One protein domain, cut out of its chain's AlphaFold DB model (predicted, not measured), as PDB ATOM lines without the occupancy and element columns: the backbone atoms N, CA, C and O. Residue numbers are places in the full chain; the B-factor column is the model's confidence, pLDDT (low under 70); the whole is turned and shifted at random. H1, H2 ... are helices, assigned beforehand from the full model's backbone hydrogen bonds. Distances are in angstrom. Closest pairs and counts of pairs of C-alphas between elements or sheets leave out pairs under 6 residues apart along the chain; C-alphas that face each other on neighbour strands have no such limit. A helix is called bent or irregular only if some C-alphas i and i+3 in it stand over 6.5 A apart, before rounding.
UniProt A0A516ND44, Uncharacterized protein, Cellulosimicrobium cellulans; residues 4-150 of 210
ATOM      1  N   ASP A   4      14.267  33.434 -31.391       92.81
ATOM      2  CA  ASP A   4      14.360  33.634 -29.952       92.81
ATOM      3  C   ASP A   4      13.028  33.328 -29.268       92.81
ATOM      4  O   ASP A   4      12.063  34.085 -29.393       92.81
ATOM      5  N   TYR A   5      12.979  32.217 -28.531       90.69
ATOM      6  CA  TYR A   5      11.769  31.814 -27.827       90.69
ATOM      7  C   TYR A   5      11.371  32.785 -26.716       90.69
ATOM      8  O   TYR A   5      10.181  33.012 -26.508       90.69
ATOM      9  N   LEU A   6      12.336  33.372 -26.001       89.88
ATOM     10  CA  LEU A   6      12.023  34.307 -24.917       89.88
ATOM     11  C   LEU A   6      11.401  35.580 -25.482       89.88
ATOM     12  O   LEU A   6      10.377  36.026 -24.973       89.88
ATOM     13  N   LEU A   7      11.947  36.081 -26.594       93.12
ATOM     14  CA  LEU A   7      11.361  37.211 -27.312       93.12
ATOM     15  C   LEU A   7       9.975  36.871 -27.873       93.12
ATOM     16  O   LEU A   7       9.058  37.683 -27.783       93.12
ATOM     17  N   PHE A   8       9.792  35.669 -28.434       93.88
ATOM     18  CA  PHE A   8       8.477  35.210 -28.886       93.88
ATOM     19  C   PHE A   8       7.474  35.216 -27.732       93.88
ATOM     20  O   PHE A   8       6.406  35.808 -27.857       93.88
ATOM     21  N   ARG A   9       7.819  34.627 -26.582       90.75
ATOM     22  CA  ARG A   9       6.948  34.611 -25.399       90.75
ATOM     23  C   ARG A   9       6.630  36.006 -24.884       90.75
ATOM     24  O   ARG A   9       5.479  36.259 -24.550       90.75
ATOM     25  N   GLU A  10       7.622  36.887 -24.813       91.62
ATOM     26  CA  GLU A  10       7.431  38.277 -24.396       91.62
ATOM     27  C   GLU A  10       6.470  39.000 -25.342       91.62
ATOM     28  O   GLU A  10       5.494  39.609 -24.905       91.62
ATOM     29  N   HIS A  11       6.689  38.873 -26.653       93.62
ATOM     30  CA  HIS A  11       5.807  39.449 -27.658       93.62
ATOM     31  C   HIS A  11       4.385  38.903 -27.543       93.62
ATOM     32  O   HIS A  11       3.444  39.684 -27.595       93.62
ATOM     33  N   MET A  12       4.219  37.594 -27.371       91.81
ATOM     34  CA  MET A  12       2.907  36.950 -27.346       91.81
ATOM     35  C   MET A  12       2.185  37.080 -25.992       91.81
ATOM     36  O   MET A  12       0.962  36.963 -25.948       91.81
ATOM     37  N   GLY A  13       2.905  37.380 -24.903       86.38
ATOM     38  CA  GLY A  13       2.406  37.544 -23.529       86.38
ATOM     39  C   GLY A  13       1.624  38.838 -23.277       86.38
ATOM     40  O   GLY A  13       1.839  39.524 -22.280       86.38
ATOM     41  N   THR A  14       0.735  39.198 -24.200       86.50
ATOM     42  CA  THR A  14      -0.091  40.413 -24.139       86.50
ATOM     43  C   THR A  14      -1.445  40.135 -23.494       86.50
ATOM     44  O   THR A  14      -1.898  38.994 -23.438       86.50
ATOM     45  N   LYS A  15      -2.132  41.192 -23.044       85.56
ATOM     46  CA  LYS A  15      -3.496  41.089 -22.491       85.56
ATOM     47  C   LYS A  15      -4.595  41.222 -23.552       85.56
ATOM     48  O   LYS A  15      -5.757  40.973 -23.255       85.56
ATOM     49  N   SER A  16      -4.247  41.646 -24.768       90.62
ATOM     50  CA  SER A  16      -5.194  41.923 -25.848       90.62
ATOM     51  C   SER A  16      -5.099  40.853 -26.927       90.62
ATOM     52  O   SER A  16      -4.033  40.639 -27.501       90.62
ATOM     53  N   SER A  17      -6.225  40.219 -27.269       90.12
ATOM     54  CA  SER A  17      -6.262  39.249 -28.371       90.12
ATOM     55  C   SER A  17      -5.846  39.876 -29.700       90.12
ATOM     56  O   SER A  17      -5.160  39.232 -30.484       90.12
ATOM     57  N   LEU A  18      -6.192  41.142 -29.948       90.62
ATOM     58  CA  LEU A  18      -5.772  41.834 -31.165       90.62
ATOM     59  C   LEU A  18      -4.253  42.047 -31.195       90.62
ATOM     60  O   LEU A  18      -3.615  41.798 -32.215       90.62
ATOM     61  N   GLU A  19      -3.659  42.469 -30.079       92.62
ATOM     62  CA  GLU A  19      -2.211  42.682 -29.998       92.62
ATOM     63  C   GLU A  19      -1.442  41.363 -30.170       92.62
ATOM     64  O   GLU A  19      -0.520  41.291 -30.985       92.62
ATOM     65  N   CYS A  20      -1.877  40.306 -29.474       93.00
ATOM     66  CA  CYS A  20      -1.363  38.945 -29.628       93.00
ATOM     67  C   CYS A  20      -1.421  38.492 -31.096       93.00
ATOM     68  O   CYS A  20      -0.440  37.988 -31.644       93.00
ATOM     69  N   PHE A  21      -2.546  38.750 -31.769       94.00
ATOM     70  CA  PHE A  21      -2.747  38.379 -33.166       94.00
ATOM     71  C   PHE A  21      -1.786  39.087 -34.118       94.00
ATOM     72  O   PHE A  21      -1.192  38.458 -34.996       94.00
ATOM     73  N   LEU A  22      -1.652  40.408 -33.963       94.62
ATOM     74  CA  LEU A  22      -0.804  41.228 -34.821       94.62
ATOM     75  C   LEU A  22       0.670  40.865 -34.635       94.62
ATOM     76  O   LEU A  22       1.378  40.689 -35.624       94.62
ATOM     77  N   LYS A  23       1.120  40.675 -33.389       96.25
ATOM     78  CA  LYS A  23       2.487  40.222 -33.106       96.25
ATOM     79  C   LYS A  23       2.746  38.819 -33.650       96.25
ATOM     80  O   LYS A  23       3.784  38.600 -34.270       96.25
ATOM     81  N   GLY A  24       1.790  37.902 -33.512       96.00
ATOM     82  CA  GLY A  24       1.858  36.581 -34.135       96.00
ATOM     83  C   GLY A  24       2.004  36.659 -35.659       96.00
ATOM     84  O   GLY A  24       2.850  35.981 -36.240       96.00
ATOM     85  N   HIS A  25       1.255  37.551 -36.317       96.06
ATOM     86  CA  HIS A  25       1.392  37.797 -37.757       96.06
ATOM     87  C   HIS A  25       2.780  38.302 -38.157       96.06
ATOM     88  O   HIS A  25       3.303  37.860 -39.178       96.06
ATOM     89  N   LEU A  26       3.397  39.181 -37.363       96.88
ATOM     90  CA  LEU A  26       4.758  39.659 -37.632       96.88
ATOM     91  C   LEU A  26       5.780  38.514 -37.597       96.88
ATOM     92  O   LEU A  26       6.675  38.466 -38.440       96.88
ATOM     93  N   TRP A  27       5.622  37.553 -36.682       97.75
ATOM     94  CA  TRP A  27       6.457  36.348 -36.653       97.75
ATOM     95  C   TRP A  27       6.261  35.462 -37.887       97.75
ATOM     96  O   TRP A  27       7.236  34.949 -38.439       97.75
ATOM     97  N   LEU A  28       5.023  35.301 -38.361       97.19
ATOM     98  CA  LEU A  28       4.760  34.567 -39.602       97.19
ATOM     99  C   LEU A  28       5.367  35.279 -40.810       97.19
ATOM    100  O   LEU A  28       5.972  34.634 -41.661       97.19
ATOM    101  N   GLU A  29       5.250  36.604 -40.879       97.25
ATOM    102  CA  GLU A  29       5.846  37.388 -41.956       97.25
ATOM    103  C   GLU A  29       7.378  37.298 -41.955       97.25
ATOM    104  O   GLU A  29       7.971  37.151 -43.024       97.25
ATOM    105  N   LEU A  30       8.017  37.279 -40.781       96.75
ATOM    106  CA  LEU A  30       9.447  36.986 -40.657       96.75
ATOM    107  C   LEU A  30       9.796  35.622 -41.277       96.75
ATOM    108  O   LEU A  30      10.697  35.549 -42.113       96.75
ATOM    109  N   CYS A  31       9.057  34.562 -40.939       97.00
ATOM    110  CA  CYS A  31       9.294  33.220 -41.485       97.00
ATOM    111  C   CYS A  31       9.086  33.166 -43.006       97.00
ATOM    112  O   CYS A  31       9.853  32.523 -43.723       97.00
ATOM    113  N   VAL A  32       8.069  33.859 -43.519       97.56
ATOM    114  CA  VAL A  32       7.799  33.962 -44.960       97.56
ATOM    115  C   VAL A  32       8.928  34.716 -45.676       97.56
ATOM    116  O   VAL A  32       9.390  34.277 -46.728       97.56
ATOM    117  N   ASN A  33       9.426  35.815 -45.107       96.00
ATOM    118  CA  ASN A  33      10.557  36.559 -45.669       96.00
ATOM    119  C   ASN A  33      11.851  35.722 -45.666       96.00
ATOM    120  O   ASN A  33      12.613  35.755 -46.639       96.00
ATOM    121  N   ASN A  34      12.082  34.934 -44.610       95.44
ATOM    122  CA  ASN A  34      13.192  33.980 -44.544       95.44
ATOM    123  C   ASN A  34      13.087  32.936 -45.661       95.44
ATOM    124  O   ASN A  34      14.068  32.700 -46.369       95.44
ATOM    125  N   ALA A  35      11.897  32.371 -45.880       96.31
ATOM    126  CA  ALA A  35      11.661  31.398 -46.945       96.31
ATOM    127  C   ALA A  35      12.008  31.968 -48.323       96.31
ATOM    128  O   ALA A  35      12.753  31.351 -49.084       96.31
ATOM    129  N   LEU A  36      11.540  33.182 -48.630       96.00
ATOM    130  CA  LEU A  36      11.867  33.852 -49.892       96.00
ATOM    131  C   LEU A  36      13.374  34.084 -50.044       96.00
ATOM    132  O   LEU A  36      13.926  33.853 -51.117       96.00
ATOM    133  N   SER A  37      14.052  34.474 -48.965       93.69
ATOM    134  CA  SER A  37      15.504  34.689 -48.967       93.69
ATOM    135  C   SER A  37      16.289  33.396 -49.227       93.69
ATOM    136  O   SER A  37      17.337  33.419 -49.872       93.69
ATOM    137  N   VAL A  38      15.779  32.256 -48.754       94.25
ATOM    138  CA  VAL A  38      16.400  30.940 -48.956       94.25
ATOM    139  C   VAL A  38      16.104  30.385 -50.351       94.25
ATOM    140  O   VAL A  38      17.021  29.901 -51.019       94.25
ATOM    141  N   HIS A  39      14.854  30.457 -50.809       94.81
ATOM    142  CA  HIS A  39      14.406  29.777 -52.027       94.81
ATOM    143  C   HIS A  39      14.656  30.565 -53.315       94.81
ATOM    144  O   HIS A  39      14.837  29.957 -54.370       94.81
ATOM    145  N   LEU A  40      14.705  31.899 -53.265       93.69
ATOM    146  CA  LEU A  40      15.050  32.680 -54.449       93.69
ATOM    147  C   LEU A  40      16.546  32.532 -54.757       93.69
ATOM    148  O   LEU A  40      17.410  32.663 -53.887       93.69
ATOM    149  N   ALA A  41      16.861  32.270 -56.027       91.44
ATOM    150  CA  ALA A  41      18.242  32.237 -56.510       91.44
ATOM    151  C   ALA A  41      18.914  33.613 -56.380       91.44
ATOM    152  O   ALA A  41      20.072  33.698 -55.982       91.44
ATOM    153  N   ASN A  42      18.164  34.682 -56.665       89.94
ATOM    154  CA  ASN A  42      18.614  36.059 -56.505       89.94
ATOM    155  C   ASN A  42      17.537  36.903 -55.793       89.94
ATOM    156  O   ASN A  42      16.738  37.561 -56.464       89.94
ATOM    157  N   PRO A  43      17.477  36.875 -54.446       86.69
ATOM    158  CA  PRO A  43      16.445  37.579 -53.688       86.69
ATOM    159  C   PRO A  43      16.424  39.095 -53.925       86.69
ATOM    160  O   PRO A  43      15.357  39.688 -53.867       86.69
ATOM    161  N   SER A  44      17.565  39.729 -54.228       88.25
ATOM    162  CA  SER A  44      17.638  41.184 -54.444       88.25
ATOM    163  C   SER A  44      17.064  41.639 -55.789       88.25
ATOM    164  O   SER A  44      16.767  42.821 -55.955       88.25
ATOM    165  N   ALA A  45      16.871  40.722 -56.742       91.62
ATOM    166  CA  ALA A  45      16.242  41.028 -58.027       91.62
ATOM    167  C   ALA A  45      14.717  41.202 -57.924       91.62
ATOM    168  O   ALA A  45      14.098  41.739 -58.842       91.62
ATOM    169  N   LEU A  46      14.108  40.752 -56.824       88.81
ATOM    170  CA  LEU A  46      12.683  40.890 -56.562       88.81
ATOM    171  C   LEU A  46      12.499  41.738 -55.296       88.81
ATOM    172  O   LEU A  46      12.926  41.304 -54.229       88.81
ATOM    173  N   PRO A  47      11.853  42.916 -55.363       88.62
ATOM    174  CA  PRO A  47      11.582  43.731 -54.180       88.62
ATOM    175  C   PRO A  47      10.490  43.072 -53.325       88.62
ATOM    176  O   PRO A  47       9.306  43.410 -53.403       88.62
ATOM    177  N   THR A  48      10.878  42.059 -52.550       89.25
ATOM    178  CA  THR A  48       9.977  41.253 -51.717       89.25
ATOM    179  C   THR A  48       9.336  42.073 -50.603       89.25
ATOM    180  O   THR A  48       8.227  41.760 -50.182       89.25
ATOM    181  N   ASP A  49       9.972  43.164 -50.181       88.25
ATOM    182  CA  ASP A  49       9.453  44.167 -49.248       88.25
ATOM    183  C   ASP A  49       8.167  44.846 -49.747       88.25
ATOM    184  O   ASP A  49       7.304  45.196 -48.945       88.25
ATOM    185  N   ARG A  50       8.001  44.978 -51.069       91.69
ATOM    186  CA  ARG A  50       6.811  45.583 -51.691       91.69
ATOM    187  C   ARG A  50       5.673  44.596 -51.922       91.69
ATOM    188  O   ARG A  50       4.581  44.999 -52.327       91.69
ATOM    189  N   LEU A  51       5.913  43.303 -51.718       94.94
ATOM    190  CA  LEU A  51       4.883  42.287 -51.882       94.94
ATOM    191  C   LEU A  51       3.955  42.279 -50.669       94.94
ATOM    192  O   LEU A  51       4.392  42.331 -49.522       94.94
ATOM    193  N   THR A  52       2.656  42.140 -50.924       96.00
ATOM    194  CA  THR A  52       1.692  41.863 -49.857       96.00
ATOM    195  C   THR A  52       1.975  40.495 -49.239       96.00
ATOM    196  O   THR A  52       2.497  39.600 -49.909       96.00
ATOM    197  N   PHE A  53       1.562  40.286 -47.986       96.62
ATOM    198  CA  PHE A  53       1.681  38.982 -47.329       96.62
ATOM    199  C   PHE A  53       1.083  37.846 -48.180       96.62
ATOM    200  O   PHE A  53       1.715  36.811 -48.370       96.62
ATOM    201  N   ALA A  54      -0.089  38.069 -48.785       97.12
ATOM    202  CA  ALA A  54      -0.727  37.097 -49.673       97.12
ATOM    203  C   ALA A  54       0.148  36.730 -50.886       97.12
ATOM    204  O   ALA A  54       0.286  35.547 -51.199       97.12
ATOM    205  N   ASN A  55       0.775  37.720 -51.532       97.69
ATOM    206  CA  ASN A  55       1.675  37.484 -52.663       97.69
ATOM    207  C   ASN A  55       2.935  36.731 -52.231       97.69
ATOM    208  O   ASN A  55       3.376  35.825 -52.934       97.69
ATOM    209  N   LYS A  56       3.490  37.060 -51.058       97.88
ATOM    210  CA  LYS A  56       4.639  36.341 -50.496       97.88
ATOM    211  C   LYS A  56       4.302  34.874 -50.227       97.88
ATOM    212  O   LYS A  56       5.041  33.995 -50.655       97.88
ATOM    213  N   VAL A  57       3.158  34.596 -49.594       97.94
ATOM    214  CA  VAL A  57       2.691  33.222 -49.334       97.94
ATOM    215  C   VAL A  57       2.454  32.458 -50.637       97.94
ATOM    216  O   VAL A  57       2.856  31.302 -50.743       97.94
ATOM    217  N   ALA A  58       1.843  33.089 -51.644       97.75
ATOM    218  CA  ALA A  58       1.645  32.472 -52.955       97.75
ATOM    219  C   ALA A  58       2.978  32.119 -53.634       97.75
ATOM    220  O   ALA A  58       3.114  31.031 -54.188       97.75
ATOM    221  N   LEU A  59       3.974  33.003 -53.540       97.00
ATOM    222  CA  LEU A  59       5.307  32.754 -54.076       97.00
ATOM    223  C   LEU A  59       6.022  31.625 -53.321       97.00
ATOM    224  O   LEU A  59       6.560  30.724 -53.958       97.00
ATOM    225  N   CYS A  60       5.978  31.612 -51.985       97.31
ATOM    226  CA  CYS A  60       6.518  30.504 -51.191       97.31
ATOM    227  C   CYS A  60       5.861  29.165 -51.550       97.31
ATOM    228  O   CYS A  60       6.554  28.155 -51.656       97.31
ATOM    229  N   HIS A  61       4.544  29.154 -51.778       97.62
ATOM    230  CA  HIS A  61       3.823  27.956 -52.213       97.62
ATOM    231  C   HIS A  61       4.298  27.485 -53.592       97.62
ATOM    232  O   HIS A  61       4.648  26.321 -53.750       97.62
ATOM    233  N   ALA A  62       4.403  28.399 -54.559       97.25
ATOM    234  CA  ALA A  62       4.887  28.090 -55.906       97.25
ATOM    235  C   ALA A  62       6.339  27.575 -55.925       97.25
ATOM    236  O   ALA A  62       6.691  26.745 -56.758       97.25
ATOM    237  N   LEU A  63       7.175  28.041 -54.992       96.19
ATOM    238  CA  LEU A  63       8.560  27.593 -54.818       96.19
ATOM    239  C   LEU A  63       8.684  26.264 -54.048       96.19
ATOM    240  O   LEU A  63       9.803  25.791 -53.839       96.19
ATOM    241  N   GLY A  64       7.571  25.684 -53.585       95.94
ATOM    242  CA  GLY A  64       7.571  24.485 -52.744       95.94
ATOM    243  C   GLY A  64       8.237  24.698 -51.381       95.94
ATOM    244  O   GLY A  64       8.768  23.751 -50.804       95.94
ATOM    245  N   ALA A  65       8.261  25.939 -50.882       95.69
ATOM    246  CA  ALA A  65       8.903  26.282 -49.614       95.69
ATOM    247  C   ALA A  65       8.095  25.809 -48.399       95.69
ATOM    248  O   ALA A  65       8.679  25.468 -47.374       95.69
ATOM    249  N   PHE A  66       6.765  25.767 -48.532       94.19
ATOM    250  CA  PHE A  66       5.844  25.368 -47.471       94.19
ATOM    251  C   PHE A  66       4.885  24.272 -47.930       94.19
ATOM    252  O   PHE A  66       4.509  24.214 -49.102       94.19
ATOM    253  N   ARG A  67       4.448  23.434 -46.987       91.38
ATOM    254  CA  ARG A  67       3.417  22.409 -47.212       91.38
ATOM    255  C   ARG A  67       2.034  23.034 -47.375       91.38
ATOM    256  O   ARG A  67       1.747  24.090 -46.811       91.38
ATOM    257  N   ASP A  68       1.142  22.323 -48.060       91.00
ATOM    258  CA  ASP A  68      -0.216  22.804 -48.343       91.00
ATOM    259  C   ASP A  68      -1.021  23.136 -47.076       91.00
ATOM    260  O   ASP A  68      -1.731  24.142 -47.048       91.00
ATOM    261  N   ALA A  69      -0.867  22.344 -46.008       88.00
ATOM    262  CA  ALA A  69      -1.516  22.597 -44.721       88.00
ATOM    263  C   ALA A  69      -1.064  23.932 -44.099       88.00
ATOM    264  O   ALA A  69      -1.899  24.756 -43.721       88.00
ATOM    265  N   ASP A  70       0.249  24.197 -44.083       91.50
ATOM    266  CA  ASP A  70       0.796  25.455 -43.563       91.50
ATOM    267  C   ASP A  70       0.332  26.647 -44.427       91.50
ATOM    268  O   ASP A  70      -0.074  27.686 -43.907       91.50
ATOM    269  N   VAL A  71       0.310  26.492 -45.758       94.44
ATOM    270  CA  VAL A  71      -0.184  27.521 -46.692       94.44
ATOM    271  C   VAL A  71      -1.672  27.815 -46.474       94.44
ATOM    272  O   VAL A  71      -2.076  28.983 -46.490       94.44
ATOM    273  N   SER A  72      -2.497  26.788 -46.253       92.38
ATOM    274  CA  SER A  72      -3.922  26.949 -45.935       92.38
ATOM    275  C   SER A  72      -4.123  27.747 -44.646       92.38
ATOM    276  O   SER A  72      -4.911  28.703 -44.619       92.38
ATOM    277  N   ALA A  73      -3.359  27.418 -43.604       92.31
ATOM    278  CA  ALA A  73      -3.423  28.113 -42.327       92.31
ATOM    279  C   ALA A  73      -2.985  29.583 -42.461       92.31
ATOM    280  O   ALA A  73      -3.704  30.480 -42.015       92.31
ATOM    281  N   LEU A  74      -1.883  29.860 -43.173       95.31
ATOM    282  CA  LEU A  74      -1.421  31.227 -43.461       95.31
ATOM    283  C   LEU A  74      -2.474  32.051 -44.220       95.31
ATOM    284  O   LEU A  74      -2.697  33.222 -43.909       95.31
ATOM    285  N   ARG A  75      -3.160  31.450 -45.201       95.38
ATOM    286  CA  ARG A  75      -4.251  32.115 -45.936       95.38
ATOM    287  C   ARG A  75      -5.446  32.412 -45.033       95.38
ATOM    288  O   ARG A  75      -6.047  33.480 -45.155       95.38
ATOM    289  N   SER A  76      -5.800  31.496 -44.137       93.81
ATOM    290  CA  SER A  76      -6.898  31.681 -43.179       93.81
ATOM    291  C   SER A  76      -6.585  32.787 -42.171       93.81
ATOM    292  O   SER A  76      -7.401  33.688 -41.981       93.81
ATOM    293  N   LEU A  77      -5.361  32.811 -41.646       94.44
ATOM    294  CA  LEU A  77      -4.860  33.880 -40.787       94.44
ATOM    295  C   LEU A  77      -4.837  35.241 -41.494       94.44
ATOM    296  O   LEU A  77      -5.310  36.226 -40.932       94.44
ATOM    297  N   ASN A  78      -4.393  35.304 -42.751       95.44
ATOM    298  CA  ASN A  78      -4.411  36.549 -43.520       95.44
ATOM    299  C   ASN A  78      -5.840  37.063 -43.785       95.44
ATOM    300  O   ASN A  78      -6.083  38.271 -43.753       95.44
ATOM    301  N   ARG A  79      -6.811  36.166 -44.021       93.94
ATOM    302  CA  ARG A  79      -8.233  36.545 -44.133       93.94
ATOM    303  C   ARG A  79      -8.747  37.151 -42.829       93.94
ATOM    304  O   ARG A  79      -9.367  38.212 -42.868       93.94
ATOM    305  N   LEU A  80      -8.430  36.523 -41.697       93.25
ATOM    306  CA  LEU A  80      -8.762  37.037 -40.370       93.25
ATOM    307  C   LEU A  80      -8.116  38.412 -40.130       93.25
ATOM    308  O   LEU A  80      -8.809  39.360 -39.774       93.25
ATOM    309  N   ARG A  81      -6.827  38.580 -40.450       93.12
ATOM    310  CA  ARG A  81      -6.128  39.874 -40.373       93.12
ATOM    311  C   ARG A  81      -6.819  40.962 -41.182       93.12
ATOM    312  O   ARG A  81      -6.989  42.075 -40.692       93.12
ATOM    313  N   ASN A  82      -7.207  40.662 -42.419       92.44
ATOM    314  CA  ASN A  82      -7.882  41.634 -43.275       92.44
ATOM    315  C   ASN A  82      -9.271  41.990 -42.733       92.44
ATOM    316  O   ASN A  82      -9.640  43.161 -42.753       92.44
ATOM    317  N   ARG A  83     -10.016  41.021 -42.182       92.44
ATOM    318  CA  ARG A  83     -11.295  41.282 -41.503       92.44
ATOM    319  C   ARG A  83     -11.118  42.254 -40.334       92.44
ATOM    320  O   ARG A  83     -11.857  43.231 -40.267       92.44
ATOM    321  N   LEU A  84     -10.118  42.020 -39.482       90.50
ATOM    322  CA  LEU A  84      -9.784  42.886 -38.343       90.50
ATOM    323  C   LEU A  84      -9.340  44.291 -38.786       90.50
ATOM    324  O   LEU A  84      -9.660  45.275 -38.134       90.50
ATOM    325  N   ALA A  85      -8.623  44.408 -39.906       86.50
ATOM    326  CA  ALA A  85      -8.166  45.701 -40.418       86.50
ATOM    327  C   ALA A  85      -9.289  46.551 -41.043       86.50
ATOM    328  O   ALA A  85      -9.180  47.774 -41.085       86.50
ATOM    329  N   HIS A  86     -10.347  45.921 -41.559       85.12
ATOM    330  CA  HIS A  86     -11.439  46.611 -42.255       85.12
ATOM    331  C   HIS A  86     -12.663  46.905 -41.377       85.12
ATOM    332  O   HIS A  86     -13.548  47.637 -41.817       85.12
ATOM    333  N   ARG A  87     -12.742  46.344 -40.167       85.88
ATOM    334  CA  ARG A  87     -13.892  46.485 -39.263       85.88
ATOM    335  C   ARG A  87     -13.412  46.851 -37.864       85.88
ATOM    336  O   ARG A  87     -12.702  46.077 -37.236       85.88
ATOM    337  N   VAL A  88     -13.802  48.033 -37.390       77.31
ATOM    338  CA  VAL A  88     -13.358  48.594 -36.098       77.31
ATOM    339  C   VAL A  88     -13.879  47.781 -34.905       77.31
ATOM    340  O   VAL A  88     -13.239  47.736 -33.862       77.31
ATOM    341  N   ASP A  89     -15.019  47.122 -35.080       83.69
ATOM    342  CA  ASP A  89     -15.731  46.290 -34.108       83.69
ATOM    343  C   ASP A  89     -15.466  44.785 -34.284       83.69
ATOM    344  O   ASP A  89     -16.086  43.962 -33.617       83.69
ATOM    345  N   ALA A  90     -14.574  44.395 -35.201       82.56
ATOM    346  CA  ALA A  90     -14.309  42.985 -35.433       82.56
ATOM    347  C   ALA A  90     -13.553  42.349 -34.264       82.56
ATOM    348  O   ALA A  90     -12.416  42.710 -33.958       82.56
ATOM    349  N   GLU A  91     -14.155  41.306 -33.702       86.25
ATOM    350  CA  GLU A  91     -13.511  40.426 -32.739       86.25
ATOM    351  C   GLU A  91     -12.990  39.148 -33.408       86.25
ATOM    352  O   GLU A  91     -13.371  38.777 -34.523       86.25
ATOM    353  N   ILE A  92     -12.031  38.510 -32.744       88.38
ATOM    354  CA  ILE A  92     -11.502  37.198 -33.129       88.38
ATOM    355  C   ILE A  92     -12.384  36.142 -32.467       88.38
ATOM    356  O   ILE A  92     -12.423  36.116 -31.243       88.38
ATOM    357  N   GLU A  93     -13.055  35.270 -33.209       87.44
ATOM    358  CA  GLU A  93     -13.889  34.238 -32.580       87.44
ATOM    359  C   GLU A  93     -13.061  32.997 -32.218       87.44
ATOM    360  O   GLU A  93     -12.085  32.657 -32.898       87.44
ATOM    361  N   ASN A  94     -13.437  32.301 -31.142       81.12
ATOM    362  CA  ASN A  94     -12.741  31.078 -30.730       81.12
ATOM    363  C   ASN A  94     -12.888  29.977 -31.786       81.12
ATOM    364  O   ASN A  94     -11.927  29.268 -32.071       81.12
ATOM    365  N   GLU A  95     -14.055  29.869 -32.416       82.44
ATOM    366  CA  GLU A  95     -14.347  28.904 -33.476       82.44
ATOM    367  C   GLU A  95     -13.440  29.111 -34.697       82.44
ATOM    368  O   GLU A  95     -12.949  28.142 -35.276       82.44
ATOM    369  N   GLU A  96     -13.149  30.365 -35.069       83.62
ATOM    370  CA  GLU A  96     -12.213  30.668 -36.160       83.62
ATOM    371  C   GLU A  96     -10.789  30.220 -35.814       83.62
ATOM    372  O   GLU A  96     -10.082  29.676 -36.665       83.62
ATOM    373  N   LEU A  97     -10.361  30.425 -34.564       84.06
ATOM    374  CA  LEU A  97      -9.050  29.980 -34.095       84.06
ATOM    375  C   LEU A  97      -8.958  28.454 -34.041       84.06
ATOM    376  O   LEU A  97      -7.949  27.893 -34.460       84.06
ATOM    377  N   LEU A  98     -10.005  27.776 -33.569       81.06
ATOM    378  CA  LEU A  98     -10.067  26.316 -33.542       81.06
ATOM    379  C   LEU A  98      -9.984  25.735 -34.956       81.06
ATOM    380  O   LEU A  98      -9.133  24.882 -35.193       81.06
ATOM    381  N   ALA A  99     -10.747  26.273 -35.909       82.62
ATOM    382  CA  ALA A  99     -10.705  25.840 -37.306       82.62
ATOM    383  C   ALA A  99      -9.326  26.053 -37.965       82.62
ATOM    384  O   ALA A  99      -8.920  25.283 -38.836       82.62
ATOM    385  N   ILE A 100      -8.587  27.097 -37.569       83.12
ATOM    386  CA  ILE A 100      -7.193  27.299 -37.999       83.12
ATOM    387  C   ILE A 100      -6.269  26.281 -37.317       83.12
ATOM    388  O   ILE A 100      -5.392  25.727 -37.971       83.12
ATOM    389  N   GLY A 101      -6.468  26.021 -36.023       76.81
ATOM    390  CA  GLY A 101      -5.703  25.046 -35.246       76.81
ATOM    391  C   GLY A 101      -5.836  23.612 -35.765       76.81
ATOM    392  O   GLY A 101      -4.834  22.908 -35.843       76.81
ATOM    393  N   GLU A 102      -7.033  23.207 -36.196       77.06
ATOM    394  CA  GLU A 102      -7.304  21.882 -36.778       77.06
ATOM    395  C   GLU A 102      -6.502  21.611 -38.061       77.06
ATOM    396  O   GLU A 102      -6.169  20.467 -38.369       77.06
ATOM    397  N   GLN A 103      -6.117  22.659 -38.796       73.25
ATOM    398  CA  GLN A 103      -5.264  22.531 -39.987       73.25
ATOM    399  C   GLN A 103      -3.798  22.213 -39.634       73.25
ATOM    400  O   GLN A 103      -3.010  21.898 -40.523       73.25
ATOM    401  N   LEU A 104      -3.415  22.316 -38.354       69.19
ATOM    402  CA  LEU A 104      -2.031  22.230 -37.866       69.19
ATOM    403  C   LEU A 104      -1.748  20.964 -37.043       69.19
ATOM    404  O   LEU A 104      -0.580  20.619 -36.823       69.19
ATOM    405  N   THR A 105      -2.803  20.286 -36.584       55.34
ATOM    406  CA  THR A 105      -2.769  19.255 -35.533       55.34
ATOM    407  C   THR A 105      -1.927  18.028 -35.883       55.34
ATOM    408  O   THR A 105      -1.274  17.470 -35.004       55.34
ATOM    409  N   ASP A 106      -1.794  17.670 -37.161       56.19
ATOM    410  CA  ASP A 106      -1.073  16.444 -37.534       56.19
ATOM    411  C   ASP A 106       0.460  16.543 -37.402       56.19
ATOM    412  O   ASP A 106       1.139  15.518 -37.342       56.19
ATOM    413  N   HIS A 107       1.048  17.747 -37.339       53.47
ATOM    414  CA  HIS A 107       2.516  17.898 -37.323       53.47
ATOM    415  C   HIS A 107       3.076  18.584 -36.077       53.47
ATOM    416  O   HIS A 107       4.154  18.214 -35.612       53.47
ATOM    417  N   ALA A 108       2.365  19.572 -35.528       54.09
ATOM    418  CA  ALA A 108       2.889  20.383 -34.433       54.09
ATOM    419  C   ALA A 108       2.973  19.613 -33.102       54.09
ATOM    420  O   ALA A 108       3.979  19.713 -32.396       54.09
ATOM    421  N   GLU A 109       1.952  18.806 -32.792       51.06
ATOM    422  CA  GLU A 109       1.863  18.062 -31.527       51.06
ATOM    423  C   GLU A 109       2.944  16.981 -31.403       51.06
ATOM    424  O   GLU A 109       3.523  16.793 -30.333       51.06
ATOM    425  N   HIS A 110       3.280  16.315 -32.511       54.72
ATOM    426  CA  HIS A 110       4.256  15.225 -32.519       54.72
ATOM    427  C   HIS A 110       5.713  15.713 -32.535       54.72
ATOM    428  O   HIS A 110       6.581  15.041 -31.979       54.72
ATOM    429  N   GLN A 111       6.008  16.858 -33.161       55.03
ATOM    430  CA  GLN A 111       7.395  17.294 -33.384       55.03
ATOM    431  C   GLN A 111       7.956  18.236 -32.324       55.03
ATOM    432  O   GLN A 111       9.144  18.146 -32.017       55.03
ATOM    433  N   TYR A 112       7.143  19.135 -31.764       53.59
ATOM    434  CA  TYR A 112       7.668  20.234 -30.942       53.59
ATOM    435  C   TYR A 112       7.476  20.038 -29.440       53.59
ATOM    436  O   TYR A 112       7.823  20.935 -28.675       53.59
ATOM    437  N   ARG A 113       6.926  18.885 -29.005       55.59
ATOM    438  CA  ARG A 113       6.487  18.659 -27.612       55.59
ATOM    439  C   ARG A 113       5.748  19.886 -27.073       55.59
ATOM    440  O   ARG A 113       6.023  20.356 -25.968       55.59
ATOM    441  N   ALA A 114       4.876  20.455 -27.908       51.69
ATOM    442  CA  ALA A 114       4.112  21.623 -27.523       51.69
ATOM    443  C   ALA A 114       3.348  21.296 -26.225       51.69
ATOM    444  O   ALA A 114       2.950  20.139 -26.038       51.69
ATOM    445  N   PRO A 115       3.192  22.262 -25.303       50.25
ATOM    446  CA  PRO A 115       2.401  22.033 -24.103       50.25
ATOM    447  C   PRO A 115       1.030  21.483 -24.512       50.25
ATOM    448  O   PRO A 115       0.401  22.008 -25.434       50.25
ATOM    449  N   LYS A 116       0.615  20.375 -23.882       48.19
ATOM    450  CA  LYS A 116      -0.696  19.771 -24.137       48.19
ATOM    451  C   LYS A 116      -1.771  20.814 -23.846       48.19
ATOM    452  O   LYS A 116      -1.712  21.458 -22.803       48.19
ATOM    453  N   ARG A 117      -2.737  20.947 -24.757       56.44
ATOM    454  CA  ARG A 117      -3.959  21.718 -24.512       56.44
ATOM    455  C   ARG A 117      -4.736  21.088 -23.364       56.44
ATOM    456  O   ARG A 117      -5.013  19.888 -23.404       56.44
ATOM    457  N   GLU A 118      -5.126  21.899 -22.393       45.59
ATOM    458  CA  GLU A 118      -6.121  21.520 -21.390       45.59
ATOM    459  C   GLU A 118      -7.496  22.026 -21.876       45.59
ATOM    460  O   GLU A 118      -7.602  23.151 -22.382       45.59
ATOM    461  N   PRO A 119      -8.578  21.231 -21.777       39.28
ATOM    462  CA  PRO A 119      -9.926  21.713 -22.066       39.28
ATOM    463  C   PRO A 119     -10.267  22.885 -21.129       39.28
ATOM    464  O   PRO A 119     -10.541  22.680 -19.950       39.28
ATOM    465  N   GLY A 120     -10.223  24.117 -21.642       48.75
ATOM    466  CA  GLY A 120     -10.397  25.340 -20.845       48.75
ATOM    467  C   GLY A 120      -9.359  26.434 -21.102       48.75
ATOM    468  O   GLY A 120      -9.515  27.529 -20.564       48.75
ATOM    469  N   ASP A 121      -8.342  26.173 -21.931       60.50
ATOM    470  CA  ASP A 121      -7.382  27.195 -22.357       60.50
ATOM    471  C   ASP A 121      -8.102  28.406 -22.972       60.50
ATOM    472  O   ASP A 121      -8.924  28.281 -23.887       60.50
ATOM    473  N   GLY A 122      -7.796  29.598 -22.460       78.31
ATOM    474  CA  GLY A 122      -8.388  30.836 -22.934       78.31
ATOM    475  C   GLY A 122      -8.032  31.144 -24.392       78.31
ATOM    476  O   GLY A 122      -7.142  30.565 -25.024       78.31
ATOM    477  N   LYS A 123      -8.762  32.105 -24.962       85.56
ATOM    478  CA  LYS A 123      -8.577  32.585 -26.340       85.56
ATOM    479  C   LYS A 123      -7.120  32.945 -26.644       85.56
ATOM    480  O   LYS A 123      -6.613  32.620 -27.715       85.56
ATOM    481  N   LEU A 124      -6.440  33.605 -25.704       87.81
ATOM    482  CA  LEU A 124      -5.047  34.026 -25.860       87.81
ATOM    483  C   LEU A 124      -4.100  32.832 -25.911       87.81
ATOM    484  O   LEU A 124      -3.241  32.779 -26.785       87.81
ATOM    485  N   GLU A 125      -4.281  31.859 -25.029       84.81
ATOM    486  CA  GLU A 125      -3.492  30.633 -24.963       84.81
ATOM    487  C   GLU A 125      -3.617  29.844 -26.272       84.81
ATOM    488  O   GLU A 125      -2.613  29.441 -26.865       84.81
ATOM    489  N   THR A 126      -4.841  29.734 -26.797       84.94
ATOM    490  CA  THR A 126      -5.101  29.133 -28.109       84.94
ATOM    491  C   THR A 126      -4.365  29.863 -29.232       84.94
ATOM    492  O   THR A 126      -3.750  29.222 -30.086       84.94
ATOM    493  N   MET A 127      -4.383  31.194 -29.238       89.25
ATOM    494  CA  MET A 127      -3.657  31.978 -30.238       89.25
ATOM    495  C   MET A 127      -2.148  31.776 -30.142       89.25
ATOM    496  O   MET A 127      -1.497  31.535 -31.159       89.25
ATOM    497  N   VAL A 128      -1.593  31.855 -28.930       89.56
ATOM    498  CA  VAL A 128      -0.163  31.653 -28.668       89.56
ATOM    499  C   VAL A 128       0.270  30.290 -29.197       89.56
ATOM    500  O   VAL A 128       1.280  30.206 -29.896       89.56
ATOM    501  N   PHE A 129      -0.517  29.245 -28.934       86.00
ATOM    502  CA  PHE A 129      -0.259  27.898 -29.431       86.00
ATOM    503  C   PHE A 129      -0.259  27.827 -30.962       86.00
ATOM    504  O   PHE A 129       0.696  27.316 -31.545       86.00
ATOM    505  N   ILE A 130      -1.287  28.372 -31.623       88.50
ATOM    506  CA  ILE A 130      -1.396  28.362 -33.092       88.50
ATOM    507  C   ILE A 130      -0.189  29.051 -33.730       88.50
ATOM    508  O   ILE A 130       0.436  28.497 -34.637       88.50
ATOM    509  N   PHE A 131       0.169  30.246 -33.249       92.56
ATOM    510  CA  PHE A 131       1.322  30.971 -33.773       92.56
ATOM    511  C   PHE A 131       2.631  30.254 -33.461       92.56
ATOM    512  O   PHE A 131       3.479  30.175 -34.343       92.56
ATOM    513  N   PHE A 132       2.795  29.688 -32.263       90.25
ATOM    514  CA  PHE A 132       3.978  28.900 -31.921       90.25
ATOM    515  C   PHE A 132       4.143  27.714 -32.876       90.25
ATOM    516  O   PHE A 132       5.200  27.559 -33.481       90.25
ATOM    517  N   ALA A 133       3.084  26.922 -33.060       87.75
ATOM    518  CA  ALA A 133       3.068  25.754 -33.932       87.75
ATOM    519  C   ALA A 133       3.408  26.111 -35.387       87.75
ATOM    520  O   ALA A 133       4.255  25.464 -36.007       87.75
ATOM    521  N   LEU A 134       2.782  27.162 -35.921       90.81
ATOM    522  CA  LEU A 134       3.032  27.621 -37.284       90.81
ATOM    523  C   LEU A 134       4.435  28.186 -37.465       90.81
ATOM    524  O   LEU A 134       5.125  27.797 -38.399       90.81
ATOM    525  N   VAL A 135       4.874  29.082 -36.582       93.62
ATOM    526  CA  VAL A 135       6.218  29.671 -36.653       93.62
ATOM    527  C   VAL A 135       7.275  28.573 -36.571       93.62
ATOM    528  O   VAL A 135       8.202  28.555 -37.378       93.62
ATOM    529  N   ALA A 136       7.085  27.610 -35.665       90.75
ATOM    530  CA  ALA A 136       7.973  26.469 -35.530       90.75
ATOM    531  C   ALA A 136       8.039  25.641 -36.826       90.75
ATOM    532  O   ALA A 136       9.117  25.394 -37.363       90.75
ATOM    533  N   SER A 137       6.871  25.284 -37.373       90.56
ATOM    534  CA  SER A 137       6.724  24.532 -38.624       90.56
ATOM    535  C   SER A 137       7.388  25.223 -39.822       90.56
ATOM    536  O   SER A 137       8.130  24.590 -40.579       90.56
ATOM    537  N   LEU A 138       7.128  26.519 -40.009       93.31
ATOM    538  CA  LEU A 138       7.636  27.290 -41.145       93.31
ATOM    539  C   LEU A 138       9.148  27.486 -41.052       93.31
ATOM    540  O   LEU A 138       9.860  27.281 -42.035       93.31
ATOM    541  N   GLU A 139       9.661  27.843 -39.874       94.56
ATOM    542  CA  GLU A 139      11.096  28.058 -39.723       94.56
ATOM    543  C   GLU A 139      11.879  26.743 -39.789       94.56
ATOM    544  O   GLU A 139      12.962  26.714 -40.369       94.56
ATOM    545  N   TYR A 140      11.328  25.623 -39.315       92.62
ATOM    546  CA  TYR A 140      11.965  24.324 -39.531       92.62
ATOM    547  C   TYR A 140      12.113  24.001 -41.024       92.62
ATOM    548  O   TYR A 140      13.180  23.559 -41.463       92.62
ATOM    549  N   GLN A 141      11.084  24.286 -41.830       93.44
ATOM    550  CA  GLN A 141      11.155  24.145 -43.287       93.44
ATOM    551  C   GLN A 141      12.223  25.068 -43.895       93.44
ATOM    552  O   GLN A 141      13.010  24.605 -44.728       93.44
ATOM    553  N   ASN A 142      12.334  26.313 -43.418       95.25
ATOM    554  CA  ASN A 142      13.384  27.253 -43.828       95.25
ATOM    555  C   ASN A 142      14.788  26.736 -43.500       95.25
ATOM    556  O   ASN A 142      15.673  26.764 -44.358       95.25
ATOM    557  N   ILE A 143      15.000  26.232 -42.282       94.25
ATOM    558  CA  ILE A 143      16.285  25.676 -41.840       94.25
ATOM    559  C   ILE A 143      16.641  24.451 -42.689       94.25
ATOM    560  O   ILE A 143      17.765  24.353 -43.180       94.25
ATOM    561  N   CYS A 144      15.686  23.552 -42.943       93.12
ATOM    562  CA  CYS A 144      15.883  22.392 -43.815       93.12
ATOM    563  C   CYS A 144      16.231  22.794 -45.255       93.12
ATOM    564  O   CYS A 144      17.083  22.173 -45.897       93.12
ATOM    565  N   ALA A 145      15.576  23.825 -45.790       94.56
ATOM    566  CA  ALA A 145      15.863  24.347 -47.121       94.56
ATOM    567  C   ALA A 145      17.256  24.989 -47.195       94.56
ATOM    568  O   ALA A 145      18.034  24.648 -48.087       94.56
ATOM    569  N   ALA A 146      17.611  25.833 -46.224       94.56
ATOM    570  CA  ALA A 146      18.928  26.456 -46.136       94.56
ATOM    571  C   ALA A 146      20.035  25.407 -45.967       94.56
ATOM    572  O   ALA A 146      21.064  25.478 -46.635       94.56
ATOM    573  N   TYR A 147      19.799  24.389 -45.135       93.81
ATOM    574  CA  TYR A 147      20.697  23.251 -44.965       93.81
ATOM    575  C   TYR A 147      20.961  22.543 -46.297       93.81
ATOM    576  O   TYR A 147      22.118  22.328 -46.658       93.81
ATOM    577  N   ARG A 148      19.908  22.212 -47.056       92.75
ATOM    578  CA  ARG A 148      20.057  21.556 -48.364       92.75
ATOM    579  C   ARG A 148      20.813  22.431 -49.356       92.75
ATOM    580  O   ARG A 148      21.733  21.935 -49.993       92.75
ATOM    581  N   LYS A 149      20.473  23.720 -49.436       92.19
ATOM    582  CA  LYS A 149      21.114  24.685 -50.341       92.19
ATOM    583  C   LYS A 149      22.606  24.850 -50.038       92.19
ATOM    584  O   LYS A 149      23.431  24.772 -50.938       92.19
ATOM    585  N   ASN A 150      22.964  25.020 -48.768       92.19
ATOM    586  CA  ASN A 150      24.348  25.285 -48.364       92.19
ATOM    587  C   ASN A 150      25.250  24.044 -48.431       92.19
ATOM    588  O   ASN A 150      26.468  24.181 -48.492       92.19
TER     589      ASN A 150
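This is residues 4 to 150 of the 210 residues of an uncharacterized protein of Cellulosimicrobium cellulans (UniProt A0A516ND44). Two long helices, H2 and H7, run side by side the same way as the core, and H3, H4 and H5 make a layer over one side of this pair, each the antiparallel neighbour of the next, with H4 crossing the pair at a slant. Short H1 packs on H2 on the opposite side of the pair, and short H6 packs on H7. The printed part has 147 residues with seven named helices, H1 to H7 in chain order, and no named strand; the class is all helix. It is compact, with a radius of gyration of the C-alphas of 15.3 A and spans of 46 by 36 by 27 A.

H7, residues 123 to 150, is the hub, touching four helices. It touches H2, residues 17 to 39, at a shallow tilt of 9 degrees, the same way; the closest C-alphas are those of Ala 35 and Asn 142, 5.5 A apart. With residues 123 to 130 alone it touches H5, residues 94 to 102, at a shallow tilt of 29 degrees, closest at the C-alphas of Gly 101 and Ile 130, 5.8 A. H4, residues 68 to 86, only just touches H7, with 3 pairs of C-alphas within 8 A, through residue 70 alone, at a steep tilt of 50 degrees; Asp 70 and Leu 134 have the closest C-alphas, 7.0 A. H4 and H5 form a helical hairpin and only just touch, also with 3 pairs; the closest C-alphas, of Ala 73 and Ile 100, are 5.8 A apart. H3, residues 53 to 62, forms a helical hairpin with H4 at 13 degrees, closest at the C-alphas of His 61 and Val 71, 6.8 A. H3 also touches H2, with residues 29 to 39 of H2 alone, closest at the C-alphas of Leu 36 and Cys 60, 6.4 A. H6, residues 105 to 111, touches H7 at a steep tilt of 64 degrees, closest at the C-alphas of Ala 108 and Ala 133, 5.4 A. H1, residues 5 to 12, touches residues 20 to 24 of H2 alone, closest at the C-alphas of Met 12 and Cys 20, 5.2 A. Every O i to N i+4 pair is within hydrogen-bond range in H1, H2, H3, H4, H5 and H7; in H6 1 of 3 is, and 0 of 4 O i to N i+3 pairs.

H7 is 40.3 A long, from C-alpha 123 at (-8.577, 32.585, -26.340) to C-alpha 150 at (24.348, 25.285, -48.364). H2 is 32.8 A long and H4 27.0 A. H1 begins at C-alpha 5, (11.769, 31.814, -27.827). H6 is only just irregular: C-alphas 106 and 109 are 6.9 A apart.

The C-alphas of Ala 45 and Pro 119, 48.5 A apart, are the farthest apart. The printed part has no cut. The links H2 to H3 and H6 to H7 are long, of 13 and 11 residues. Mean pLDDT of the printed part is 86.6; residues 104 to 121 are under 70.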